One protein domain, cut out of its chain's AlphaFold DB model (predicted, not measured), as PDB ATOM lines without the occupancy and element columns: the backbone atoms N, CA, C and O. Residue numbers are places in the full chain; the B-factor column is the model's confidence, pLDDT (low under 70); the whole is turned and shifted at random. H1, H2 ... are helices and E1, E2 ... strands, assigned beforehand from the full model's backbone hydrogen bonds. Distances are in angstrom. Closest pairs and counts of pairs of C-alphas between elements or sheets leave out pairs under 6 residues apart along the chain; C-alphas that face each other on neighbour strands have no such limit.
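What this domain is: This is residues 44 to 214 of the 281 residues of the protein "AMOP domain-containing protein" of Microcystis aeruginosa Ma_QC_Ca_00000000_S207 (UniProt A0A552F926). Little regular structure: loops surround a small two-stranded hairpin, E1 and E2, near the middle, with H3 and H4 near it and H1, H5 and H6 clustered elsewhere. The 171 printed residues, 67 in named elements, run H1 H2 H3 H4 E1 E2 H5 H6, mostly helix; the sheet is antiparallel. The whole is compact, radius of gyration of the C-alphas 15.4 A, spanning 44 by 34 by 32 A.

How they stand to each other: H1, residues 48 to 57, touches H5, residues 177 to 190; the closest C-alphas, of Pro 48 and Thr 186, are 5.1 A apart. E1, residues 109 to 114, and E2, residues 133 to 138, form a hairpin, with N 111 and O 136 3.0 A apart. O i to N i+4 pairs are within hydrogen-bond range throughout H1, and in 8 of 10 for H5.

Where its parts are: H1 begins at C-alpha 48 (-14.833, 23.205, 31.564). H2 is residues 62 to 65, H3 73 to 82, H4 94 to 103. H6, residues 192 to 198, ends at (-22.533, 18.729, 37.781).

The domain as a whole: The printed part has no cut. The link E2 to H5 is long; pLDDT is under 70 at residues 159 to 177, among others.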
ATOM      1  N   ILE A  44     -12.876  36.005  30.090       56.22
ATOM      2  CA  ILE A  44     -12.692  34.829  30.936       56.22
ATOM      3  C   ILE A  44     -12.974  33.606  30.051       56.22
ATOM      4  O   ILE A  44     -14.125  33.227  29.895       56.22
ATOM      5  N   ASP A  45     -11.953  33.017  29.424       61.91
ATOM      6  CA  ASP A  45     -12.066  31.702  28.763       61.91
ATOM      7  C   ASP A  45     -11.618  30.623  29.752       61.91
ATOM      8  O   ASP A  45     -10.437  30.280  29.848       61.91
ATOM      9  N   LEU A  46     -12.561  30.147  30.567       69.06
ATOM     10  CA  LEU A  46     -12.309  29.032  31.474       69.06
ATOM     11  C   LEU A  46     -12.522  27.713  30.733       69.06
ATOM     12  O   LEU A  46     -13.499  27.522  30.002       69.06
ATOM     13  N   GLN A  47     -11.603  26.776  30.955       77.19
ATOM     14  CA  GLN A  47     -11.816  25.398  30.535       77.19
ATOM     15  C   GLN A  47     -12.916  24.763  31.404       77.19
ATOM     16  O   GLN A  47     -12.997  25.081  32.598       77.19
ATOM     17  N   PRO A  48     -13.756  23.876  30.839       78.50
ATOM     18  CA  PRO A  48     -14.833  23.205  31.564       78.50
ATOM     19  C   PRO A  48     -14.410  22.601  32.903       78.50
ATOM     20  O   PRO A  48     -15.137  22.702  33.885       78.50
ATOM     21  N   GLU A  49     -13.218  22.014  32.968       82.00
ATOM     22  CA  GLU A  49     -12.684  21.359  34.162       82.00
ATOM     23  C   GLU A  49     -12.495  22.354  35.312       82.00
ATOM     24  O   GLU A  49     -12.781  22.039  36.466       82.00
ATOM     25  N   GLU A  50     -12.068  23.577  34.999       78.56
ATOM     26  CA  GLU A  50     -11.888  24.640  35.986       78.56
ATOM     27  C   GLU A  50     -13.232  25.212  36.452       78.56
ATOM     28  O   GLU A  50     -13.395  25.506  37.637       78.56
ATOM     29  N   VAL A  51     -14.220  25.315  35.555       81.69
ATOM     30  CA  VAL A  51     -15.599  25.680  35.927       81.69
ATOM     31  C   VAL A  51     -16.180  24.636  36.884       81.69
ATOM     32  O   VAL A  51     -16.693  24.985  37.947       81.69
ATOM     33  N   VAL A  52     -16.051  23.350  36.543       84.81
ATOM     34  CA  VAL A  52     -16.521  22.232  37.371       84.81
ATOM     35  C   VAL A  52     -15.851  22.244  38.741       84.81
ATOM     36  O   VAL A  52     -16.553  22.216  39.755       84.81
ATOM     37  N   ARG A  53     -14.515  22.353  38.788       84.62
ATOM     38  CA  ARG A  53     -13.756  22.417  40.043       84.62
ATOM     39  C   ARG A  53     -14.260  23.551  40.932       84.62
ATOM     40  O   ARG A  53     -14.546  23.327  42.104       84.62
ATOM     41  N   ARG A  54     -14.440  24.755  40.378       83.94
ATOM     42  CA  ARG A  54     -14.952  25.912  41.128       83.94
ATOM     43  C   ARG A  54     -16.364  25.697  41.644       83.94
ATOM     44  O   ARG A  54     -16.626  25.984  42.804       83.94
ATOM     45  N   LEU A  55     -17.283  25.180  40.833       87.62
ATOM     46  CA  LEU A  55     -18.645  24.926  41.314       87.62
ATOM     47  C   LEU A  55     -18.678  23.913  42.462       87.62
ATOM     48  O   LEU A  55     -19.491  24.058  43.373       87.62
ATOM     49  N   GLN A  56     -17.799  22.912  42.434       86.56
ATOM     50  CA  GLN A  56     -17.722  21.891  43.478       86.56
ATOM     51  C   GLN A  56     -17.017  22.383  44.749       86.56
ATOM     52  O   GLN A  56     -17.490  22.106  45.849       86.56
ATOM     53  N   GLU A  57     -15.902  23.099  44.609       86.12
ATOM     54  CA  GLU A  57     -15.055  23.510  45.734       86.12
ATOM     55  C   GLU A  57     -15.462  24.869  46.319       86.12
ATOM     56  O   GLU A  57     -15.506  25.038  47.537       86.12
ATOM     57  N   ASP A  58     -15.773  25.842  45.460       86.75
ATOM     58  CA  ASP A  58     -16.048  27.220  45.863       86.75
ATOM     59  C   ASP A  58     -17.537  27.509  46.065       86.75
ATOM     60  O   ASP A  58     -17.856  28.436  46.800       86.75
ATOM     61  N   TYR A  59     -18.457  26.739  45.476       87.62
ATOM     62  CA  TYR A  59     -19.901  27.020  45.557       87.62
ATOM     63  C   TYR A  59     -20.763  25.811  45.978       87.62
ATOM     64  O   TYR A  59     -21.789  25.541  45.352       87.62
ATOM     65  N   PRO A  60     -20.418  25.070  47.047       89.25
ATOM     66  CA  PRO A  60     -21.154  23.862  47.423       89.25
ATOM     67  C   PRO A  60     -22.624  24.144  47.782       89.25
ATOM     68  O   PRO A  60     -22.919  24.908  48.695       89.25
ATOM     69  N   GLY A  61     -23.565  23.470  47.114       87.06
ATOM     70  CA  GLY A  61     -25.004  23.593  47.404       87.06
ATOM     71  C   GLY A  61     -25.696  24.785  46.732       87.06
ATOM     72  O   GLY A  61     -26.809  25.148  47.110       87.06
ATOM     73  N   TRP A  62     -25.074  25.406  45.725       88.00
ATOM     74  CA  TRP A  62     -25.688  26.511  44.978       88.00
ATOM     75  C   TRP A  62     -27.018  26.129  44.301       88.00
ATOM     76  O   TRP A  62     -27.937  26.945  44.244       88.00
ATOM     77  N   GLN A  63     -27.148  24.881  43.839       87.75
ATOM     78  CA  GLN A  63     -28.364  24.378  43.179       87.75
ATOM     79  C   GLN A  63     -29.539  24.221  44.144       87.75
ATOM     80  O   GLN A  63     -30.685  24.351  43.726       87.75
ATOM     81  N   ASP A  64     -29.276  24.019  45.439       83.56
ATOM     82  CA  ASP A  64     -30.319  23.824  46.456       83.56
ATOM     83  C   ASP A  64     -31.128  25.107  46.716       83.56
ATOM     84  O   ASP A  64     -32.153  25.084  47.397       83.56
ATOM     85  N   LYS A  65     -30.666  26.250  46.192       79.25
ATOM     86  CA  LYS A  65     -31.374  27.535  46.258       79.25
ATOM     87  C   LYS A  65     -32.387  27.729  45.139       79.25
ATOM     88  O   LYS A  65     -33.159  28.683  45.186       79.25
ATOM     89  N   LEU A  66     -32.389  26.857  44.137       82.25
ATOM     90  CA  LEU A  66     -33.301  26.960  43.012       82.25
ATOM     91  C   LEU A  66     -34.653  26.343  43.356       82.25
ATOM     92  O   LEU A  66     -34.752  25.307  44.010       82.25
ATOM     93  N   PHE A  67     -35.717  26.978  42.874       82.31
ATOM     94  CA  PHE A  67     -37.060  26.431  43.002       82.31
ATOM     95  C   PHE A  67     -37.214  25.146  42.162       82.31
ATOM     96  O   PHE A  67     -36.530  24.936  41.155       82.31
ATOM     97  N   ALA A  68     -38.150  24.286  42.563       84.81
ATOM     98  CA  ALA A  68     -38.503  23.093  41.803       84.81
ATOM     99  C   ALA A  68     -39.339  23.443  40.566       84.81
ATOM    100  O   ALA A  68     -40.365  24.116  40.686       84.81
ATOM    101  N   CYS A  69     -38.935  22.951  39.391       87.00
ATOM    102  CA  CYS A  69     -39.743  23.099  38.182       87.00
ATOM    103  C   CYS A  69     -41.104  22.406  38.374       87.00
ATOM    104  O   CYS A  69     -41.128  21.251  38.798       87.00
ATOM    105  N   PRO A  70     -42.236  23.053  38.056       87.38
ATOM    106  CA  PRO A  70     -43.534  22.390  38.094       87.38
ATOM    107  C   PRO A  70     -43.590  21.206  37.136       87.38
ATOM    108  O   PRO A  70     -42.951  21.237  36.081       87.38
ATOM    109  N   CYS A  71     -44.381  20.187  37.473       84.75
ATOM    110  CA  CYS A  71     -44.472  18.968  36.676       84.75
ATOM    111  C   CYS A  71     -45.155  19.186  35.325       84.75
ATOM    112  O   CYS A  71     -44.920  18.410  34.396       84.75
ATOM    113  N   THR A  72     -45.970  20.237  35.201       87.69
ATOM    114  CA  THR A  72     -46.683  20.567  33.964       87.69
ATOM    115  C   THR A  72     -46.429  21.993  33.479       87.69
ATOM    116  O   THR A  72     -46.171  22.912  34.261       87.69
ATOM    117  N   GLU A  73     -46.529  22.185  32.166       87.31
ATOM    118  CA  GLU A  73     -46.380  23.495  31.526       87.31
ATOM    119  C   GLU A  73     -47.494  24.471  31.958       87.31
ATOM    120  O   GLU A  73     -47.263  25.666  32.160       87.31
ATOM    121  N   ASP A  74     -48.701  23.964  32.210       85.75
ATOM    122  CA  ASP A  74     -49.801  24.775  32.735       85.75
ATOM    123  C   ASP A  74     -49.483  25.330  34.131       85.75
ATOM    124  O   ASP A  74     -49.731  26.507  34.410       85.75
ATOM    125  N   GLU A  75     -48.883  24.523  35.010       85.44
ATOM    126  CA  GLU A  75     -48.501  24.967  36.352       85.44
ATOM    127  C   GLU A  75     -47.434  26.061  36.307       85.44
ATOM    128  O   GLU A  75     -47.559  27.050  37.033       85.44
ATOM    129  N   ILE A  76     -46.413  25.943  35.446       84.69
ATOM    130  CA  ILE A  76     -45.393  26.994  35.338       84.69
ATOM    131  C   ILE A  76     -45.985  28.289  34.772       84.69
ATOM    132  O   ILE A  76     -45.642  29.378  35.239       84.69
ATOM    133  N   ILE A  77     -46.951  28.207  33.850       82.44
ATOM    134  CA  ILE A  77     -47.695  29.376  33.356       82.44
ATOM    135  C   ILE A  77     -48.478  30.062  34.485       82.44
ATOM    136  O   ILE A  77     -48.524  31.296  34.525       82.44
ATOM    137  N   GLN A  78     -49.067  29.309  35.418       81.00
ATOM    138  CA  GLN A  78     -49.740  29.906  36.577       81.00
ATOM    139  C   GLN A  78     -48.744  30.465  37.596       81.00
ATOM    140  O   GLN A  78     -48.914  31.594  38.063       81.00
ATOM    141  N   GLN A  79     -47.666  29.738  37.899       77.31
ATOM    142  CA  GLN A  79     -46.636  30.202  38.828       77.31
ATOM    143  C   GLN A  79     -45.965  31.487  38.354       77.31
ATOM    144  O   GLN A  79     -45.674  32.342  39.179       77.31
ATOM    145  N   ARG A  80     -45.796  31.693  37.044       75.50
ATOM    146  CA  ARG A  80     -45.326  32.972  36.487       75.50
ATOM    147  C   ARG A  80     -46.137  34.174  36.957       75.50
ATOM    148  O   ARG A  80     -45.572  35.242  37.164       75.50
ATOM    149  N   LYS A  81     -47.452  34.012  37.117       71.38
ATOM    150  CA  LYS A  81     -48.343  35.084  37.576       71.38
ATOM    151  C   LYS A  81     -48.226  35.300  39.082       71.38
ATOM    152  O   LYS A  81     -48.257  36.438  39.536       71.38
ATOM    153  N   ILE A  82     -48.081  34.214  39.840       70.31
ATOM    154  CA  ILE A  82     -48.056  34.227  41.311       70.31
ATOM    155  C   ILE A  82     -46.683  34.675  41.837       70.31
ATOM    156  O   ILE A  82     -46.590  35.539  42.703       70.31
ATOM    157  N   ASN A  83     -45.611  34.127  41.268       65.25
ATOM    158  CA  ASN A  83     -44.231  34.258  41.733       65.25
ATOM    159  C   ASN A  83     -43.415  35.271  40.922       65.25
ATOM    160  O   ASN A  83     -42.187  35.250  40.991       65.25
ATOM    161  N   ALA A  84     -44.068  36.178  40.187       63.50
ATOM    162  CA  ALA A  84     -43.410  37.156  39.316       63.50
ATOM    163  C   ALA A  84     -42.291  37.959  40.014       63.50
ATOM    164  O   ALA A  84     -41.358  38.404  39.353       63.50
ATOM    165  N   LYS A  85     -42.383  38.137  41.342       64.19
ATOM    166  CA  LYS A  85     -41.377  38.829  42.163       64.19
ATOM    167  C   LYS A  85     -40.272  37.916  42.701       64.19
ATOM    168  O   LYS A  85     -39.146  38.372  42.830       64.19
ATOM    169  N   SER A  86     -40.596  36.668  43.036       60.97
ATOM    170  CA  SER A  86     -39.673  35.756  43.726       60.97
ATOM    171  C   SER A  86     -38.801  34.964  42.764       60.97
ATOM    172  O   SER A  86     -37.667  34.674  43.092       60.97
ATOM    173  N   TYR A  87     -39.319  34.609  41.589       64.38
ATOM    174  CA  TYR A  87     -38.560  33.965  40.518       64.38
ATOM    175  C   TYR A  87     -39.175  34.422  39.195       64.38
ATOM    176  O   TYR A  87     -40.164  33.825  38.757       64.38
ATOM    177  N   PRO A  88     -38.668  35.504  38.572       64.25
ATOM    178  CA  PRO A  88     -39.196  35.996  37.306       64.25
ATOM    179  C   PRO A  88     -38.992  34.946  36.212       64.25
ATOM    180  O   PRO A  88     -37.944  34.839  35.578       64.25
ATOM    181  N   LEU A  89     -40.029  34.141  36.019       73.38
ATOM    182  CA  LEU A  89     -40.081  33.073  35.043       73.38
ATOM    183  C   LEU A  89     -40.453  33.647  33.673       73.38
ATOM    184  O   LEU A  89     -41.526  34.232  33.478       73.38
ATOM    185  N   THR A  90     -39.563  33.464  32.708       76.69
ATOM    186  CA  THR A  90     -39.649  34.036  31.365       76.69
ATOM    187  C   THR A  90     -39.638  32.904  30.336       76.69
ATOM    188  O   THR A  90     -38.742  32.063  30.375       76.69
ATOM    189  N   PRO A  91     -40.637  32.823  29.443       79.44
ATOM    190  CA  PRO A  91     -40.650  31.856  28.366       79.44
ATOM    191  C   PRO A  91     -39.646  32.313  27.316       79.44
ATOM    192  O   PRO A  91     -39.538  33.514  27.053       79.44
ATOM    193  N   SER A  92     -38.976  31.366  26.674       76.44
ATOM    194  CA  SER A  92     -38.088  31.694  25.565       76.44
ATOM    195  C   SER A  92     -38.864  32.401  24.444       76.44
ATOM    196  O   SER A  92     -39.946  31.965  24.013       76.44
ATOM    197  N   ASN A  93     -38.316  33.506  23.946       73.12
ATOM    198  CA  ASN A  93     -38.836  34.174  22.758       73.12
ATOM    199  C   ASN A  93     -38.600  33.311  21.499       73.12
ATOM    200  O   ASN A  93     -37.998  32.241  21.564       73.12
ATOM    201  N   ALA A  94     -39.117  33.730  20.341       70.44
ATOM    202  CA  ALA A  94     -39.039  32.918  19.122       70.44
ATOM    203  C   ALA A  94     -37.592  32.610  18.683       70.44
ATOM    204  O   ALA A  94     -37.314  31.489  18.264       70.44
ATOM    205  N   ALA A  95     -36.675  33.575  18.818       69.69
ATOM    206  CA  ALA A  95     -35.268  33.391  18.470       69.69
ATOM    207  C   ALA A  95     -34.552  32.475  19.476       69.69
ATOM    208  O   ALA A  95     -33.810  31.578  19.081       69.69
ATOM    209  N   GLU A  96     -34.829  32.647  20.771       75.12
ATOM    210  CA  GLU A  96     -34.298  31.785  21.830       75.12
ATOM    211  C   GLU A  96     -34.782  30.347  21.672       75.12
ATOM    212  O   GLU A  96     -33.971  29.437  21.744       75.12
ATOM    213  N   ARG A  97     -36.067  30.114  21.370       74.69
ATOM    214  CA  ARG A  97     -36.605  28.752  21.190       74.69
ATOM    215  C   ARG A  97     -35.860  27.951  20.135       74.69
ATOM    216  O   ARG A  97     -35.636  26.763  20.332       74.69
ATOM    217  N   GLN A  98     -35.483  28.578  19.024       74.00
ATOM    218  CA  GLN A  98     -34.733  27.886  17.980       74.00
ATOM    219  C   GLN A  98     -33.356  27.435  18.485       74.00
ATOM    220  O   GLN A  98     -32.917  26.330  18.171       74.00
ATOM    221  N   LEU A  99     -32.704  28.266  19.300       77.31
ATOM    222  CA  LEU A  99     -31.447  27.926  19.952       77.31
ATOM    223  C   LEU A  99     -31.649  26.845  21.026       77.31
ATOM    224  O   LEU A  99     -30.917  25.857  21.038       77.31
ATOM    225  N   GLU A 100     -32.682  26.966  21.860       82.25
ATOM    226  CA  GLU A 100     -33.015  25.978  22.892       82.25
ATOM    227  C   GLU A 100     -33.279  24.596  22.312       82.25
ATOM    228  O   GLU A 100     -32.823  23.603  22.861       82.25
ATOM    229  N   MET A 101     -33.965  24.508  21.172       79.56
ATOM    230  CA  MET A 101     -34.209  23.230  20.504       79.56
ATOM    231  C   MET A 101     -32.918  22.530  20.062       79.56
ATOM    232  O   MET A 101     -32.915  21.306  19.933       79.56
ATOM    233  N   SER A 102     -31.833  23.279  19.834       77.88
ATOM    234  CA  SER A 102     -30.520  22.698  19.528       77.88
ATOM    235  C   SER A 102     -29.820  22.152  20.774       77.88
ATOM    236  O   SER A 102     -29.162  21.117  20.697       77.88
ATOM    237  N   TYR A 103     -30.006  22.802  21.926       81.31
ATOM    238  CA  TYR A 103     -29.420  22.367  23.194       81.31
ATOM    239  C   TYR A 103     -30.257  21.299  23.901       81.31
ATOM    240  O   TYR A 103     -29.691  20.441  24.570       81.31
ATOM    241  N   HIS A 104     -31.572  21.294  23.691       87.06
ATOM    242  CA  HIS A 104     -32.536  20.413  24.347       87.06
ATOM    243  C   HIS A 104     -33.425  19.691  23.318       87.06
ATOM    244  O   HIS A 104     -34.632  19.953  23.214       87.06
ATOM    245  N   PRO A 105     -32.854  18.767  22.523       83.00
ATOM    246  CA  PRO A 105     -33.568  18.116  21.432       83.00
ATOM    247  C   PRO A 105     -34.727  17.255  21.949       83.00
ATOM    248  O   PRO A 105     -34.519  16.232  22.596       83.00
ATOM    249  N   GLY A 106     -35.960  17.655  21.623       79.94
ATOM    250  CA  GLY A 106     -37.196  16.968  22.025       79.94
ATOM    251  C   GLY A 106     -38.085  17.779  22.972       79.94
ATOM    252  O   GLY A 106     -39.271  17.476  23.084       79.94
ATOM    253  N   ALA A 107     -37.559  18.841  23.583       87.94
ATOM    254  CA  ALA A 107     -38.360  19.792  24.344       87.94
ATOM    255  C   ALA A 107     -39.187  20.707  23.417       87.94
ATOM    256  O   ALA A 107     -38.799  20.998  22.280       87.94
ATOM    257  N   LYS A 108     -40.350  21.145  23.905       87.69
ATOM    258  CA  LYS A 108     -41.305  22.039  23.226       87.69
ATOM    259  C   LYS A 108     -41.601  23.298  24.040       87.69
ATOM    260  O   LYS A 108     -41.700  24.376  23.451       87.69
ATOM    261  N   GLY A 109     -41.696  23.168  25.362       87.31
ATOM    262  CA  GLY A 109     -41.832  24.288  26.293       87.31
ATOM    263  C   GLY A 109     -40.488  24.647  26.919       87.31
ATOM    264  O   GLY A 109     -39.768  23.758  27.369       87.31
ATOM    265  N   PHE A 110     -40.155  25.939  26.964       88.69
ATOM    266  CA  PHE A 110     -38.881  26.447  27.483       88.69
ATOM    267  C   PHE A 110     -39.117  27.659  28.373       88.69
ATOM    268  O   PHE A 110     -39.642  28.681  27.920       88.69
ATOM    269  N   TYR A 111     -38.718  27.541  29.635       88.12
ATOM    270  CA  TYR A 111     -38.911  28.572  30.644       88.12
ATOM    271  C   TYR A 111     -37.638  28.731  31.457       88.12
ATOM    272  O   TYR A 111     -37.103  27.748  31.962       88.12
ATOM    273  N   ARG A 112     -37.189  29.972  31.623       83.81
ATOM    274  CA  ARG A 112     -36.049  30.306  32.475       83.81
ATOM    275  C   ARG A 112     -36.463  31.185  33.634       83.81
ATOM    276  O   ARG A 112     -37.290  32.077  33.462       83.81
ATOM    277  N   SER A 113     -35.859  30.979  34.793       77.81
ATOM    278  CA  SER A 113     -35.847  31.955  35.876       77.81
ATOM    279  C   SER A 113     -34.433  32.478  36.102       77.81
ATOM    280  O   SER A 113     -33.446  31.809  35.802       77.81
ATOM    281  N   ALA A 114     -34.357  33.666  36.690       70.38
ATOM    282  CA  ALA A 114     -33.197  34.082  37.460       70.38
ATOM    283  C   ALA A 114     -33.605  34.086  38.937       70.38
ATOM    284  O   ALA A 114     -34.693  34.571  39.264       70.38
ATOM    285  N   ALA A 115     -32.774  33.536  39.821       66.00
ATOM    286  CA  ALA A 115     -32.942  33.758  41.248       66.00
ATOM    287  C   ALA A 115     -32.768  35.262  41.535       66.00
ATOM    288  O   ALA A 115     -31.896  35.902  40.941       66.00
ATOM    289  N   PRO A 116     -33.602  35.846  42.410       61.22
ATOM    290  CA  PRO A 116     -33.487  37.253  42.779       61.22
ATOM    291  C   PRO A 116     -32.242  37.497  43.637       61.22
ATOM    292  O   PRO A 116     -31.687  38.594  43.611       61.22
ATOM    293  N   ASP A 117     -31.805  36.466  44.362       70.12
ATOM    294  CA  ASP A 117     -30.711  36.538  45.309       70.12
ATOM    295  C   ASP A 117     -29.428  35.946  44.729       70.12
ATOM    296  O   ASP A 117     -29.403  34.887  44.095       70.12
ATOM    297  N   GLU A 118     -28.336  36.643  45.007       84.00
ATOM    298  CA  GLU A 118     -26.984  36.157  44.793       84.00
ATOM    299  C   GLU A 118     -26.671  34.989  45.733       84.00
ATOM    300  O   GLU A 118     -26.983  35.019  46.926       84.00
ATOM    301  N   TYR A 119     -25.989  33.971  45.213       85.94
ATOM    302  CA  TYR A 119     -25.513  32.855  46.014       85.94
ATOM    303  C   TYR A 119     -24.024  32.996  46.329       85.94
ATOM    304  O   TYR A 119     -23.174  33.153  45.451       85.94
ATOM    305  N   ARG A 120     -23.707  32.863  47.615       88.38
ATOM    306  CA  ARG A 120     -22.351  32.747  48.140       88.38
ATOM    307  C   ARG A 120     -22.386  31.785  49.330       88.38
ATOM    308  O   ARG A 120     -23.291  31.923  50.158       88.38
ATOM    309  N   PRO A 121     -21.428  30.855  49.461       88.19
ATOM    310  CA  PRO A 121     -21.329  30.056  50.670       88.19
ATOM    311  C   PRO A 121     -21.110  30.940  51.893       88.19
ATOM    312  O   PRO A 121     -20.447  31.983  51.832       88.19
ATOM    313  N   GLU A 122     -21.649  30.507  53.023       87.56
ATOM    314  CA  GLU A 122     -21.489  31.223  54.280       87.56
ATOM    315  C   GLU A 122     -19.998  31.407  54.618       87.56
ATOM    316  O   GLU A 122     -19.177  30.509  54.443       87.56
ATOM    317  N   GLY A 123     -19.620  32.617  55.038       84.56
ATOM    318  CA  GLY A 123     -18.236  32.956  55.384       84.56
ATOM    319  C   GLY A 123     -17.287  33.229  54.205       84.56
ATOM    320  O   GLY A 123     -16.265  33.883  54.414       84.56
ATOM    321  N   ARG A 124     -17.618  32.847  52.962       82.81
ATOM    322  CA  ARG A 124     -16.753  33.034  51.773       82.81
ATOM    323  C   ARG A 124     -16.900  34.405  51.108       82.81
ATOM    324  O   ARG A 124     -17.260  34.524  49.938       82.81
ATOM    325  N   LYS A 125     -16.638  35.482  51.859       82.56
ATOM    326  CA  LYS A 125     -16.737  36.875  51.359       82.56
ATOM    327  C   LYS A 125     -15.718  37.217  50.262       82.56
ATOM    328  O   LYS A 125     -15.876  38.238  49.602       82.56
ATOM    329  N   ASP A 126     -14.700  36.380  50.084       77.88
ATOM    330  CA  ASP A 126     -13.673  36.478  49.045       77.88
ATOM    331  C   ASP A 126     -14.181  36.093  47.646       77.88
ATOM    332  O   ASP A 126     -13.549  36.442  46.651       77.88
ATOM    333  N   LEU A 127     -15.314  35.388  47.564       75.31
ATOM    334  CA  LEU A 127     -15.870  34.921  46.302       75.31
ATOM    335  C   LEU A 127     -16.798  35.948  45.658       75.31
ATOM    336  O   LEU A 127     -17.671  36.548  46.307       75.31
ATOM    337  N   TYR A 128     -16.665  36.070  44.339       78.75
ATOM    338  CA  TYR A 128     -17.689  36.699  43.517       78.75
ATOM    339  C   TYR A 128     -18.967  35.842  43.583       78.75
ATOM    340  O   TYR A 128     -18.867  34.619  43.482       78.75
ATOM    341  N   PRO A 129     -20.149  36.419  43.831       81.75
ATOM    342  CA  PRO A 129     -21.358  35.623  43.994       81.75
ATOM    343  C   PRO A 129     -21.793  34.970  42.673       81.75
ATOM    344  O   PRO A 129     -21.583  35.518  41.589       81.75
ATOM    345  N   LEU A 130     -22.432  33.805  42.774       84.00
ATOM    346  CA  LEU A 130     -23.235  33.256  41.682       84.00
ATOM    347  C   LEU A 130     -24.568  33.997  41.607       84.00
ATOM    348  O   LEU A 130     -25.047  34.544  42.604       84.00
ATOM    349  N   ARG A 131     -25.213  33.942  40.445       83.81
ATOM    350  CA  ARG A 131     -26.596  34.400  40.261       83.81
ATOM    351  C   ARG A 131     -27.400  33.266  39.642       83.81
ATOM    352  O   ARG A 131     -27.655  33.305  38.436       83.81
ATOM    353  N   PRO A 132     -27.740  32.236  40.437       86.25
ATOM    354  CA  PRO A 132     -28.286  31.005  39.900       86.25
ATOM    355  C   PRO A 132     -29.568  31.252  39.106       86.25
ATOM    356  O   PRO A 132     -30.465  31.969  39.548       86.25
ATOM    357  N   GLY A 133     -29.659  30.659  37.927       86.38
ATOM    358  CA  GLY A 133     -30.875  30.571  37.136       86.38
ATOM    359  C   GLY A 133     -31.395  29.145  37.115       86.38
ATOM    360  O   GLY A 133     -30.704  28.203  37.504       86.38
ATOM    361  N   GLN A 134     -32.627  28.985  36.654       87.44
ATOM    362  CA  GLN A 134     -33.203  27.666  36.459       87.44
ATOM    363  C   GLN A 134     -33.886  27.568  35.107       87.44
ATOM    364  O   GLN A 134     -34.718  28.415  34.781       87.44
ATOM    365  N   GLN A 135     -33.601  26.498  34.370       89.56
ATOM    366  CA  GLN A 135     -34.264  26.186  33.113       89.56
ATOM    367  C   GLN A 135     -35.206  24.989  33.267       89.56
ATOM    368  O   GLN A 135     -34.791  23.873  33.569       89.56
ATOM    369  N   CYS A 136     -36.492  25.221  33.011       89.88
ATOM    370  CA  CYS A 136     -37.527  24.196  32.973       89.88
ATOM    371  C   CYS A 136     -37.933  23.929  31.519       89.88
ATOM    372  O   CYS A 136     -38.325  24.844  30.788       89.88
ATOM    373  N   THR A 137     -37.859  22.663  31.116       91.25
ATOM    374  CA  THR A 137     -38.189  22.199  29.762       91.25
ATOM    375  C   THR A 137     -39.331  21.198  29.792       91.25
ATOM    376  O   THR A 137     -39.318  20.271  30.604       91.25
ATOM    377  N   TYR A 138     -40.278  21.339  28.872       88.12
ATOM    378  CA  TYR A 138     -41.475  20.502  28.794       88.12
ATOM    379  C   TYR A 138     -41.559  19.795  27.444       88.12
ATOM    380  O   TYR A 138     -41.145  20.358  26.428       88.12
ATOM    381  N   ASP A 139     -42.074  18.569  27.426       86.00
ATOM    382  CA  ASP A 139     -42.324  17.824  26.190       86.00
ATOM    383  C   ASP A 139     -43.567  18.335  25.434       86.00
ATOM    384  O   ASP A 139     -44.217  19.300  25.828       86.00
ATOM    385  N   GLU A 140     -43.913  17.680  24.326       86.19
ATOM    386  CA  GLU A 140     -45.095  18.018  23.516       86.19
ATOM    387  C   GLU A 140     -46.442  17.854  24.236       86.19
ATOM    388  O   GLU A 140     -47.442  18.411  23.790       86.19
ATOM    389  N   ASN A 141     -46.473  17.104  25.339       83.44
ATOM    390  CA  ASN A 141     -47.648  16.915  26.184       83.44
ATOM    391  C   ASN A 141     -47.643  17.869  27.389       83.44
ATOM    392  O   ASN A 141     -48.465  17.706  28.294       83.44
ATOM    393  N   GLY A 142     -46.704  18.819  27.436       85.38
ATOM    394  CA  GLY A 142     -46.548  19.755  28.539       85.38
ATOM    395  C   GLY A 142     -46.028  19.106  29.822       85.38
ATOM    396  O   GLY A 142     -46.303  19.629  30.898       85.38
ATOM    397  N   ARG A 143     -45.311  17.972  29.759       86.50
ATOM    398  CA  ARG A 143     -44.722  17.300  30.937       86.50
ATOM    399  C   ARG A 143     -43.261  17.681  31.130       86.50
ATOM    400  O   ARG A 143     -42.491  17.658  30.169       86.50
ATOM    401  N   LEU A 144     -42.869  17.973  32.372       88.38
ATOM    402  CA  LEU A 144     -41.491  18.319  32.727       88.38
ATOM    403  C   LEU A 144     -40.525  17.207  32.312       88.38
ATOM    404  O   LEU A 144     -40.707  16.054  32.691       88.38
ATOM    405  N   ILE A 145     -39.475  17.564  31.581       87.31
ATOM    406  CA  ILE A 145     -38.396  16.649  31.211       87.31
ATOM    407  C   ILE A 145     -37.347  16.663  32.318       87.31
ATOM    408  O   ILE A 145     -36.653  17.659  32.500       87.31
ATOM    409  N   THR A 146     -37.224  15.557  33.052       85.81
ATOM    410  CA  THR A 146     -36.359  15.481  34.243       85.81
ATOM    411  C   THR A 146     -35.002  14.838  33.973       85.81
ATOM    412  O   THR A 146     -34.130  14.874  34.840       85.81
ATOM    413  N   HIS A 147     -34.786  14.244  32.792       83.19
ATOM    414  CA  HIS A 147     -33.483  13.692  32.423       83.19
ATOM    415  C   HIS A 147     -33.272  13.486  30.914       83.19
ATOM    416  O   HIS A 147     -34.201  13.507  30.105       83.19
ATOM    417  N   GLY A 148     -32.016  13.193  30.559       84.56
ATOM    418  CA  GLY A 148     -31.532  13.051  29.184       84.56
ATOM    419  C   GLY A 148     -31.330  14.398  28.479       84.56
ATOM    420  O   GLY A 148     -31.513  15.434  29.110       84.56
ATOM    421  N   PRO A 149     -30.949  14.408  27.192       83.94
ATOM    422  CA  PRO A 149     -30.505  15.614  26.480       83.94
ATOM    423  C   PRO A 149     -31.537  16.744  26.427       83.94
ATOM    424  O   PRO A 149     -31.168  17.901  26.302       83.94
ATOM    425  N   ALA A 150     -32.829  16.428  26.520       88.81
ATOM    426  CA  ALA A 150     -33.893  17.424  26.468       88.81
ATOM    427  C   ALA A 150     -34.195  18.083  27.824       88.81
ATOM    428  O   ALA A 150     -35.016  18.994  27.866       88.81
ATOM    429  N   ALA A 151     -33.589  17.608  28.916       89.69
ATOM    430  CA  ALA A 151     -33.840  18.145  30.246       89.69
ATOM    431  C   ALA A 151     -33.147  19.497  30.423       89.69
ATOM    432  O   ALA A 151     -31.962  19.639  30.123       89.69
ATOM    433  N   GLY A 152     -33.893  20.473  30.925       90.00
ATOM    434  CA  GLY A 152     -33.365  21.752  31.365       90.00
ATOM    435  C   GLY A 152     -32.507  21.589  32.614       90.00
ATOM    436  O   GLY A 152     -32.748  20.720  33.458       90.00
ATOM    437  N   THR A 153     -31.494  22.436  32.719       90.81
ATOM    438  CA  THR A 153     -30.552  22.441  33.832       90.81
ATOM    439  C   THR A 153     -30.608  23.764  34.588       90.81
ATOM    440  O   THR A 153     -31.009  24.786  34.033       90.81
ATOM    441  N   PRO A 154     -30.163  23.776  35.848       90.31
ATOM    442  CA  PRO A 154     -29.704  24.991  36.500       90.31
ATOM    443  C   PRO A 154     -28.703  25.766  35.636       90.31
ATOM    444  O   PRO A 154     -27.936  25.149  34.898       90.31
ATOM    445  N   ASP A 155     -28.658  27.082  35.811       88.62
ATOM    446  CA  ASP A 155     -27.573  27.947  35.343       88.62
ATOM    447  C   ASP A 155     -26.831  28.477  36.574       88.62
ATOM    448  O   ASP A 155     -27.467  28.978  37.501       88.62
ATOM    449  N   ALA A 156     -25.502  28.415  36.610       87.25
ATOM    450  CA  ALA A 156     -24.717  29.074  37.657       87.25
ATOM    451  C   ALA A 156     -24.887  30.602  37.580       87.25
ATOM    452  O   ALA A 156     -24.948  31.289  38.607       87.25
ATOM    453  N   TYR A 157     -25.031  31.116  36.355       82.75
ATOM    454  CA  TYR A 157     -25.390  32.496  36.065       82.75
ATOM    455  C   TYR A 157     -26.592  32.523  35.124       82.75
ATOM    456  O   TYR A 157     -26.461  32.235  33.944       82.75
ATOM    457  N   GLY A 158     -27.775  32.886  35.621       75.12
ATOM    458  CA  GLY A 158     -28.992  32.921  34.806       75.12
ATOM    459  C   GLY A 158     -28.915  33.926  33.650       75.12
ATOM    460  O   GLY A 158     -28.411  35.039  33.809       75.12
ATOM    461  N   SER A 159     -29.496  33.578  32.496       64.62
ATOM    462  CA  SER A 159     -29.467  34.401  31.270       64.62
ATOM    463  C   SER A 159     -30.044  35.819  31.430       64.62
ATOM    464  O   SER A 159     -29.671  36.729  30.691       64.62
ATOM    465  N   ASN A 160     -30.953  36.001  32.396       57.16
ATOM    466  CA  ASN A 160     -31.632  37.264  32.710       57.16
ATOM    467  C   ASN A 160     -31.055  37.972  33.942       57.16
ATOM    468  O   ASN A 160     -31.564  39.027  34.329       57.16
ATOM    469  N   ALA A 161     -30.018  37.412  34.573       51.09
ATOM    470  CA  ALA A 161     -29.276  38.135  35.585       51.09
ATOM    471  C   ALA A 161     -28.661  39.360  34.903       51.09
ATOM    472  O   ALA A 161     -27.768  39.248  34.062       51.09
ATOM    473  N   THR A 162     -29.180  40.547  35.217       44.72
ATOM    474  CA  THR A 162     -28.592  41.811  34.782       44.72
ATOM    475  C   THR A 162     -27.241  41.975  35.468       44.72
ATOM    476  O   THR A 162     -27.112  42.678  36.470       44.72
ATOM    477  N   ASP A 163     -26.210  41.341  34.922       44.69
ATOM    478  CA  ASP A 163     -24.817  41.689  35.181       44.69
ATOM    479  C   ASP A 163     -24.472  42.922  34.349       44.69
ATOM    480  O   ASP A 163     -23.641  42.915  33.442       44.69
ATOM    481  N   SER A 164     -25.129  44.033  34.692       37.28
ATOM    482  CA  SER A 164     -24.792  45.365  34.189       37.28
ATOM    483  C   SER A 164     -23.363  45.786  34.555       37.28
ATOM    484  O   SER A 164     -22.855  46.758  33.999       37.28
ATOM    485  N   TYR A 165     -22.698  45.044  35.446       35.75
ATOM    486  CA  TYR A 165     -21.351  45.338  35.912       35.75
ATOM    487  C   TYR A 165     -20.221  44.754  35.055       35.75
ATOM    488  O   TYR A 165     -19.098  45.231  35.194       35.75
ATOM    489  N   PHE A 166     -20.477  43.794  34.151       40.84
ATOM    490  CA  PHE A 166     -19.373  43.030  33.542       40.84
ATOM    491  C   PHE A 166     -19.241  43.059  32.018       40.84
ATOM    492  O   PHE A 166     -18.124  42.931  31.528       40.84
ATOM    493  N   PHE A 167     -20.300  43.318  31.243       39.09
ATOM    494  CA  PHE A 167     -20.191  43.319  29.772       39.09
ATOM    495  C   PHE A 167     -21.058  44.386  29.089       39.09
ATOM    496  O   PHE A 167     -21.849  44.095  28.198       39.09
ATOM    497  N   THR A 168     -20.883  45.662  29.438       32.62
ATOM    498  CA  THR A 168     -21.428  46.771  28.623       32.62
ATOM    499  C   THR A 168     -20.531  47.170  27.443       32.62
ATOM    500  O   THR A 168     -20.859  48.113  26.728       32.62
ATOM    501  N   SER A 169     -19.436  46.453  27.159       31.77
ATOM    502  CA  SER A 169     -18.555  46.782  26.018       31.77
ATOM    503  C   SER A 169     -18.856  46.036  24.719       31.77
ATOM    504  O   SER A 169     -18.147  46.257  23.744       31.77
ATOM    505  N   ILE A 170     -19.903  45.204  24.642       33.44
ATOM    506  CA  ILE A 170     -20.353  44.671  23.345       33.44
ATOM    507  C   ILE A 170     -21.867  44.803  23.176       33.44
ATOM    508  O   ILE A 170     -22.556  43.838  22.888       33.44
ATOM    509  N   GLY A 171     -22.379  46.028  23.264       30.09
ATOM    510  CA  GLY A 171     -23.694  46.371  22.721       30.09
ATOM    511  C   GLY A 171     -24.884  46.020  23.618       30.09
ATOM    512  O   GLY A 171     -24.916  45.020  24.327       30.09
ATOM    513  N   LYS A 172     -25.885  46.898  23.573       30.12
ATOM    514  CA  LYS A 172     -27.168  46.765  24.265       30.12
ATOM    515  C   LYS A 172     -27.797  45.392  23.958       30.12
ATOM    516  O   LYS A 172     -28.041  45.096  22.793       30.12
ATOM    517  N   GLY A 173     -28.083  44.600  24.998       37.09
ATOM    518  CA  GLY A 173     -28.928  43.399  24.906       37.09
ATOM    519  C   GLY A 173     -28.222  42.040  24.830       37.09
ATOM    520  O   GLY A 173     -28.739  41.157  24.154       37.09
ATOM    521  N   LYS A 174     -27.067  41.840  25.479       41.56
ATOM    522  CA  LYS A 174     -26.339  40.561  25.415       41.56
ATOM    523  C   LYS A 174     -26.327  39.809  26.744       41.56
ATOM    524  O   LYS A 174     -26.027  40.388  27.783       41.56
ATOM    525  N   VAL A 175     -26.662  38.522  26.644       48.47
ATOM    526  CA  VAL A 175     -26.448  37.437  27.615       48.47
ATOM    527  C   VAL A 175     -25.171  37.675  28.430       48.47
ATOM    528  O   VAL A 175     -24.138  38.019  27.850       48.47
ATOM    529  N   SER A 176     -25.234  37.519  29.757       59.09
ATOM    530  CA  SER A 176     -24.074  37.746  30.629       59.09
ATOM    531  C   SER A 176     -22.888  36.880  30.168       59.09
ATOM    532  O   SER A 176     -23.036  35.692  29.864       59.09
ATOM    533  N   GLY A 177     -21.687  37.462  30.069       66.19
ATOM    534  CA  GLY A 177     -20.497  36.709  29.641       66.19
ATOM    535  C   GLY A 177     -20.175  35.530  30.570       66.19
ATOM    536  O   GLY A 177     -19.616  34.529  30.127       66.19
ATOM    537  N   LEU A 178     -20.612  35.606  31.833       76.00
ATOM    538  CA  LEU A 178     -20.516  34.514  32.797       76.00
ATOM    539  C   LEU A 178     -21.475  33.358  32.477       76.00
ATOM    540  O   LEU A 178     -21.008  32.228  32.484       76.00
ATOM    541  N   HIS A 179     -22.736  33.607  32.092       80.38
ATOM    542  CA  HIS A 179     -23.645  32.544  31.621       80.38
ATOM    543  C   HIS A 179     -23.072  31.822  30.398       80.38
ATOM    544  O   HIS A 179     -23.079  30.596  30.307       80.38
ATOM    545  N   THR A 180     -22.516  32.594  29.457       78.94
ATOM    546  CA  THR A 180     -21.907  32.009  28.256       78.94
ATOM    547  C   THR A 180     -20.734  31.104  28.627       78.94
ATOM    548  O   THR A 180     -20.684  29.966  28.183       78.94
ATOM    549  N   THR A 181     -19.827  31.578  29.481       76.69
ATOM    550  CA  THR A 181     -18.600  30.846  29.825       76.69
ATOM    551  C   THR A 181     -18.864  29.652  30.745       76.69
ATOM    552  O   THR A 181     -18.311  28.579  30.530       76.69
ATOM    553  N   TRP A 182     -19.678  29.833  31.789       85.31
ATOM    554  CA  TRP A 182     -19.868  28.830  32.839       85.31
ATOM    555  C   TRP A 182     -20.909  27.785  32.457       85.31
ATOM    556  O   TRP A 182     -20.692  26.611  32.743       85.31
ATOM    557  N   ASP A 183     -21.986  28.182  31.781       87.31
ATOM    558  CA  ASP A 183     -23.109  27.292  31.491       87.31
ATOM    559  C   ASP A 183     -23.087  26.844  30.015       87.31
ATOM    560  O   ASP A 183     -22.903  25.662  29.714       87.31
ATOM    561  N   VAL A 184     -23.174  27.784  29.065       84.56
ATOM    562  CA  VAL A 184     -23.361  27.465  27.633       84.56
ATOM    563  C   VAL A 184     -22.131  26.813  26.994       84.56
ATOM    564  O   VAL A 184     -22.243  25.781  26.326       84.56
ATOM    565  N   ASP A 185     -20.950  27.408  27.144       83.31
ATOM    566  CA  ASP A 185     -19.725  26.907  26.522       83.31
ATOM    567  C   ASP A 185     -19.245  25.629  27.207       83.31
ATOM    568  O   ASP A 185     -18.785  24.707  26.527       83.31
ATOM    569  N   THR A 186     -19.445  25.514  28.520       84.69
ATOM    570  CA  THR A 186     -19.232  24.261  29.249       84.69
ATOM    571  C   THR A 186     -20.131  23.149  28.710       84.69
ATOM    572  O   THR A 186     -19.626  22.068  28.401       84.69
ATOM    573  N   TYR A 187     -21.432  23.406  28.513       87.81
ATOM    574  CA  TYR A 187     -22.354  22.437  27.910       87.81
ATOM    575  C   TYR A 187     -21.886  21.993  26.520       87.81
ATOM    576  O   TYR A 187     -21.822  20.795  26.240       87.81
ATOM    577  N   LYS A 188     -21.506  22.940  25.652       84.19
ATOM    578  CA  LYS A 188     -21.024  22.637  24.293       84.19
ATOM    579  C   LYS A 188     -19.752  21.793  24.289       84.19
ATOM    580  O   LYS A 188     -19.625  20.913  23.442       84.19
ATOM    581  N   LYS A 189     -18.809  22.083  25.191       85.12
ATOM    582  CA  LYS A 189     -17.511  21.397  25.263       85.12
ATOM    583  C   LYS A 189     -17.636  20.000  25.889       85.12
ATOM    584  O   LYS A 189     -17.026  19.065  25.383       85.12
ATOM    585  N   LEU A 190     -18.430  19.842  26.954       84.62
ATOM    586  CA  LEU A 190     -18.584  18.569  27.680       84.62
ATOM    587  C   LEU A 190     -19.644  17.634  27.081       84.62
ATOM    588  O   LEU A 190     -19.542  16.412  27.194       84.62
ATOM    589  N   GLY A 191     -20.690  18.201  26.482       84.62
ATOM    590  CA  GLY A 191     -21.903  17.478  26.121       84.62
ATOM    591  C   GLY A 191     -22.777  17.127  27.333       84.62
ATOM    592  O   GLY A 191     -22.336  17.091  28.485       84.62
ATOM    593  N   TRP A 192     -24.052  16.831  27.067       82.69
ATOM    594  CA  TRP A 192     -25.080  16.710  28.108       82.69
ATOM    595  C   TRP A 192     -24.774  15.655  29.184       82.69
ATOM    596  O   TRP A 192     -25.082  15.867  30.353       82.69
ATOM    597  N   ARG A 193     -24.158  14.518  28.822       84.38
ATOM    598  CA  ARG A 193     -23.904  13.409  29.766       84.38
ATOM    599  C   ARG A 193     -22.939  13.812  30.873       84.38
ATOM    600  O   ARG A 193     -23.179  13.481  32.031       84.38
ATOM    601  N   GLU A 194     -21.863  14.502  30.513       84.44
ATOM    602  CA  GLU A 194     -20.863  14.980  31.468       84.44
ATOM    603  C   GLU A 194     -21.355  16.244  32.176       84.44
ATOM    604  O   GLU A 194     -21.262  16.331  33.399       84.44
ATOM    605  N   TYR A 195     -21.995  17.162  31.444       85.38
ATOM    606  CA  TYR A 195     -22.583  18.376  32.009       85.38
ATOM    607  C   TYR A 195     -23.604  18.069  33.123       85.38
ATOM    608  O   TYR A 195     -23.514  18.621  34.221       85.38
ATOM    609  N   HIS A 196     -24.510  17.104  32.909       87.88
ATOM    610  CA  HIS A 196     -25.573  16.751  33.868       87.88
ATOM    611  C   HIS A 196     -25.064  16.105  35.166       87.88
ATOM    612  O   HIS A 196     -25.823  15.998  36.131       87.88
ATOM    613  N   LYS A 197     -23.797  15.668  35.229       85.44
ATOM    614  CA  LYS A 197     -23.202  15.186  36.489       85.44
ATOM    615  C   LYS A 197     -23.041  16.323  37.496       85.44
ATOM    616  O   LYS A 197     -23.135  16.086  38.702       85.44
ATOM    617  N   ILE A 198     -22.801  17.532  36.990       86.00
ATOM    618  CA  ILE A 198     -22.533  18.729  37.781       86.00
ATOM    619  C   ILE A 198     -23.767  19.624  37.800       86.00
ATOM    620  O   ILE A 198     -24.306  19.847  38.878       86.00
ATOM    621  N   TRP A 199     -24.271  20.057  36.642       90.94
ATOM    622  CA  TRP A 199     -25.526  20.805  36.508       90.94
ATOM    623  C   TRP A 199     -26.698  19.834  36.459       90.94
ATOM    624  O   TRP A 199     -27.180  19.460  35.390       90.94
ATOM    625  N   LYS A 200     -27.129  19.363  37.629       89.75
ATOM    626  CA  LYS A 200     -28.151  18.322  37.716       89.75
ATOM    627  C   LYS A 200     -29.503  18.889  37.277       89.75
ATOM    628  O   LYS A 200     -29.973  19.842  37.900       89.75
ATOM    629  N   PRO A 201     -30.163  18.302  36.261       87.56
ATOM    630  CA  PRO A 201     -31.532  18.662  35.929       87.56
ATOM    631  C   PRO A 201     -32.442  18.551  37.148       87.56
ATOM    632  O   PRO A 201     -32.323  17.630  37.962       87.56
ATOM    633  N   ASN A 202     -33.370  19.488  37.272       80.38
ATOM    634  CA  ASN A 202     -34.309  19.487  38.382       80.38
ATOM    635  C   ASN A 202     -35.401  18.437  38.160       80.38
ATOM    636  O   ASN A 202     -35.957  18.307  37.071       80.38
ATOM    637  N   ASN A 203     -35.712  17.679  39.209       75.56
ATOM    638  CA  ASN A 203     -36.673  16.576  39.159       75.56
ATOM    639  C   ASN A 203     -38.125  17.002  39.457       75.56
ATOM    640  O   ASN A 203     -38.994  16.138  39.600       75.56
ATOM    641  N   GLY A 204     -38.373  18.304  39.614       71.25
ATOM    642  CA  GLY A 204     -39.673  18.891  39.924       71.25
ATOM    643  C   GLY A 204     -40.308  18.371  41.212       71.25
ATOM    644  O   GLY A 204     -41.521  18.205  41.276       71.25
ATOM    645  N   ASN A 205     -39.497  18.068  42.232       71.56
ATOM    646  CA  ASN A 205     -39.929  17.390  43.461       71.56
ATOM    647  C   ASN A 205     -40.525  15.994  43.210       71.56
ATOM    648  O   ASN A 205     -41.518  15.610  43.822       71.56
ATOM    649  N   SER A 206     -39.867  15.196  42.367       68.00
ATOM    650  CA  SER A 206     -40.266  13.817  42.031       68.00
ATOM    651  C   SER A 206     -41.502  13.725  41.135       68.00
ATOM    652  O   SER A 206     -42.369  12.876  41.350       68.00
ATOM    653  N   CYS A 207     -41.573  14.559  40.094       69.56
ATOM    654  CA  CYS A 207     -42.574  14.387  39.044       69.56
ATOM    655  C   CYS A 207     -42.532  12.949  38.509       69.56
ATOM    656  O   CYS A 207     -41.486  12.460  38.066       69.56
ATOM    657  N   LEU A 208     -43.676  12.262  38.568       57.66
ATOM    658  CA  LEU A 208     -43.836  10.914  38.038       57.66
ATOM    659  C   LEU A 208     -43.688  10.987  36.505       57.66
ATOM    660  O   LEU A 208     -44.643  11.318  35.813       57.66
ATOM    661  N   PHE A 209     -42.493  10.654  36.007       52.84
ATOM    662  CA  PHE A 209     -42.109  10.450  34.598       52.84
ATOM    663  C   PHE A 209     -41.834  11.692  33.734       52.84
ATOM    664  O   PHE A 209     -42.751  12.440  33.412       52.84
ATOM    665  N   ASN A 210     -40.598  11.781  33.209       51.62
ATOM    666  CA  ASN A 210     -40.347  11.953  31.769       51.62
ATOM    667  C   ASN A 210     -38.876  11.630  31.394       51.62
ATOM    668  O   ASN A 210     -37.997  12.493  31.519       51.62
ATOM    669  N   PRO A 211     -38.573  10.399  30.949       47.94
ATOM    670  CA  PRO A 211     -37.315  10.123  30.283       47.94
ATOM    671  C   PRO A 211     -37.254  10.740  28.892       47.94
ATOM    672  O   PRO A 211     -38.167  10.558  28.096       47.94
ATOM    673  N   SER A 212     -36.136  11.401  28.577       41.12
ATOM    674  CA  SER A 212     -35.781  11.805  27.212       41.12
ATOM    675  C   SER A 212     -36.108  10.732  26.148       41.12
ATOM    676  O   SER A 212     -36.023   9.529  26.437       41.12
ATOM    677  N   PRO A 213     -36.401  11.153  24.897       44.38
ATOM    678  CA  PRO A 213     -36.811  10.291  23.783       44.38
ATOM    679  C   PRO A 213     -35.912   9.080  23.448       44.38
ATOM    680  O   PRO A 213     -36.349   8.216  22.691       44.38
ATOM    681  N   GLU A 214     -34.712   8.933  24.019       41.06
ATOM    682  CA  GLU A 214     -33.900   7.710  23.863       41.06
ATOM    683  C   GLU A 214     -34.547   6.453  24.498       41.06
ATOM    684  O   GLU A 214     -34.237   5.335  24.091       41.06
TER     685      GLU A 214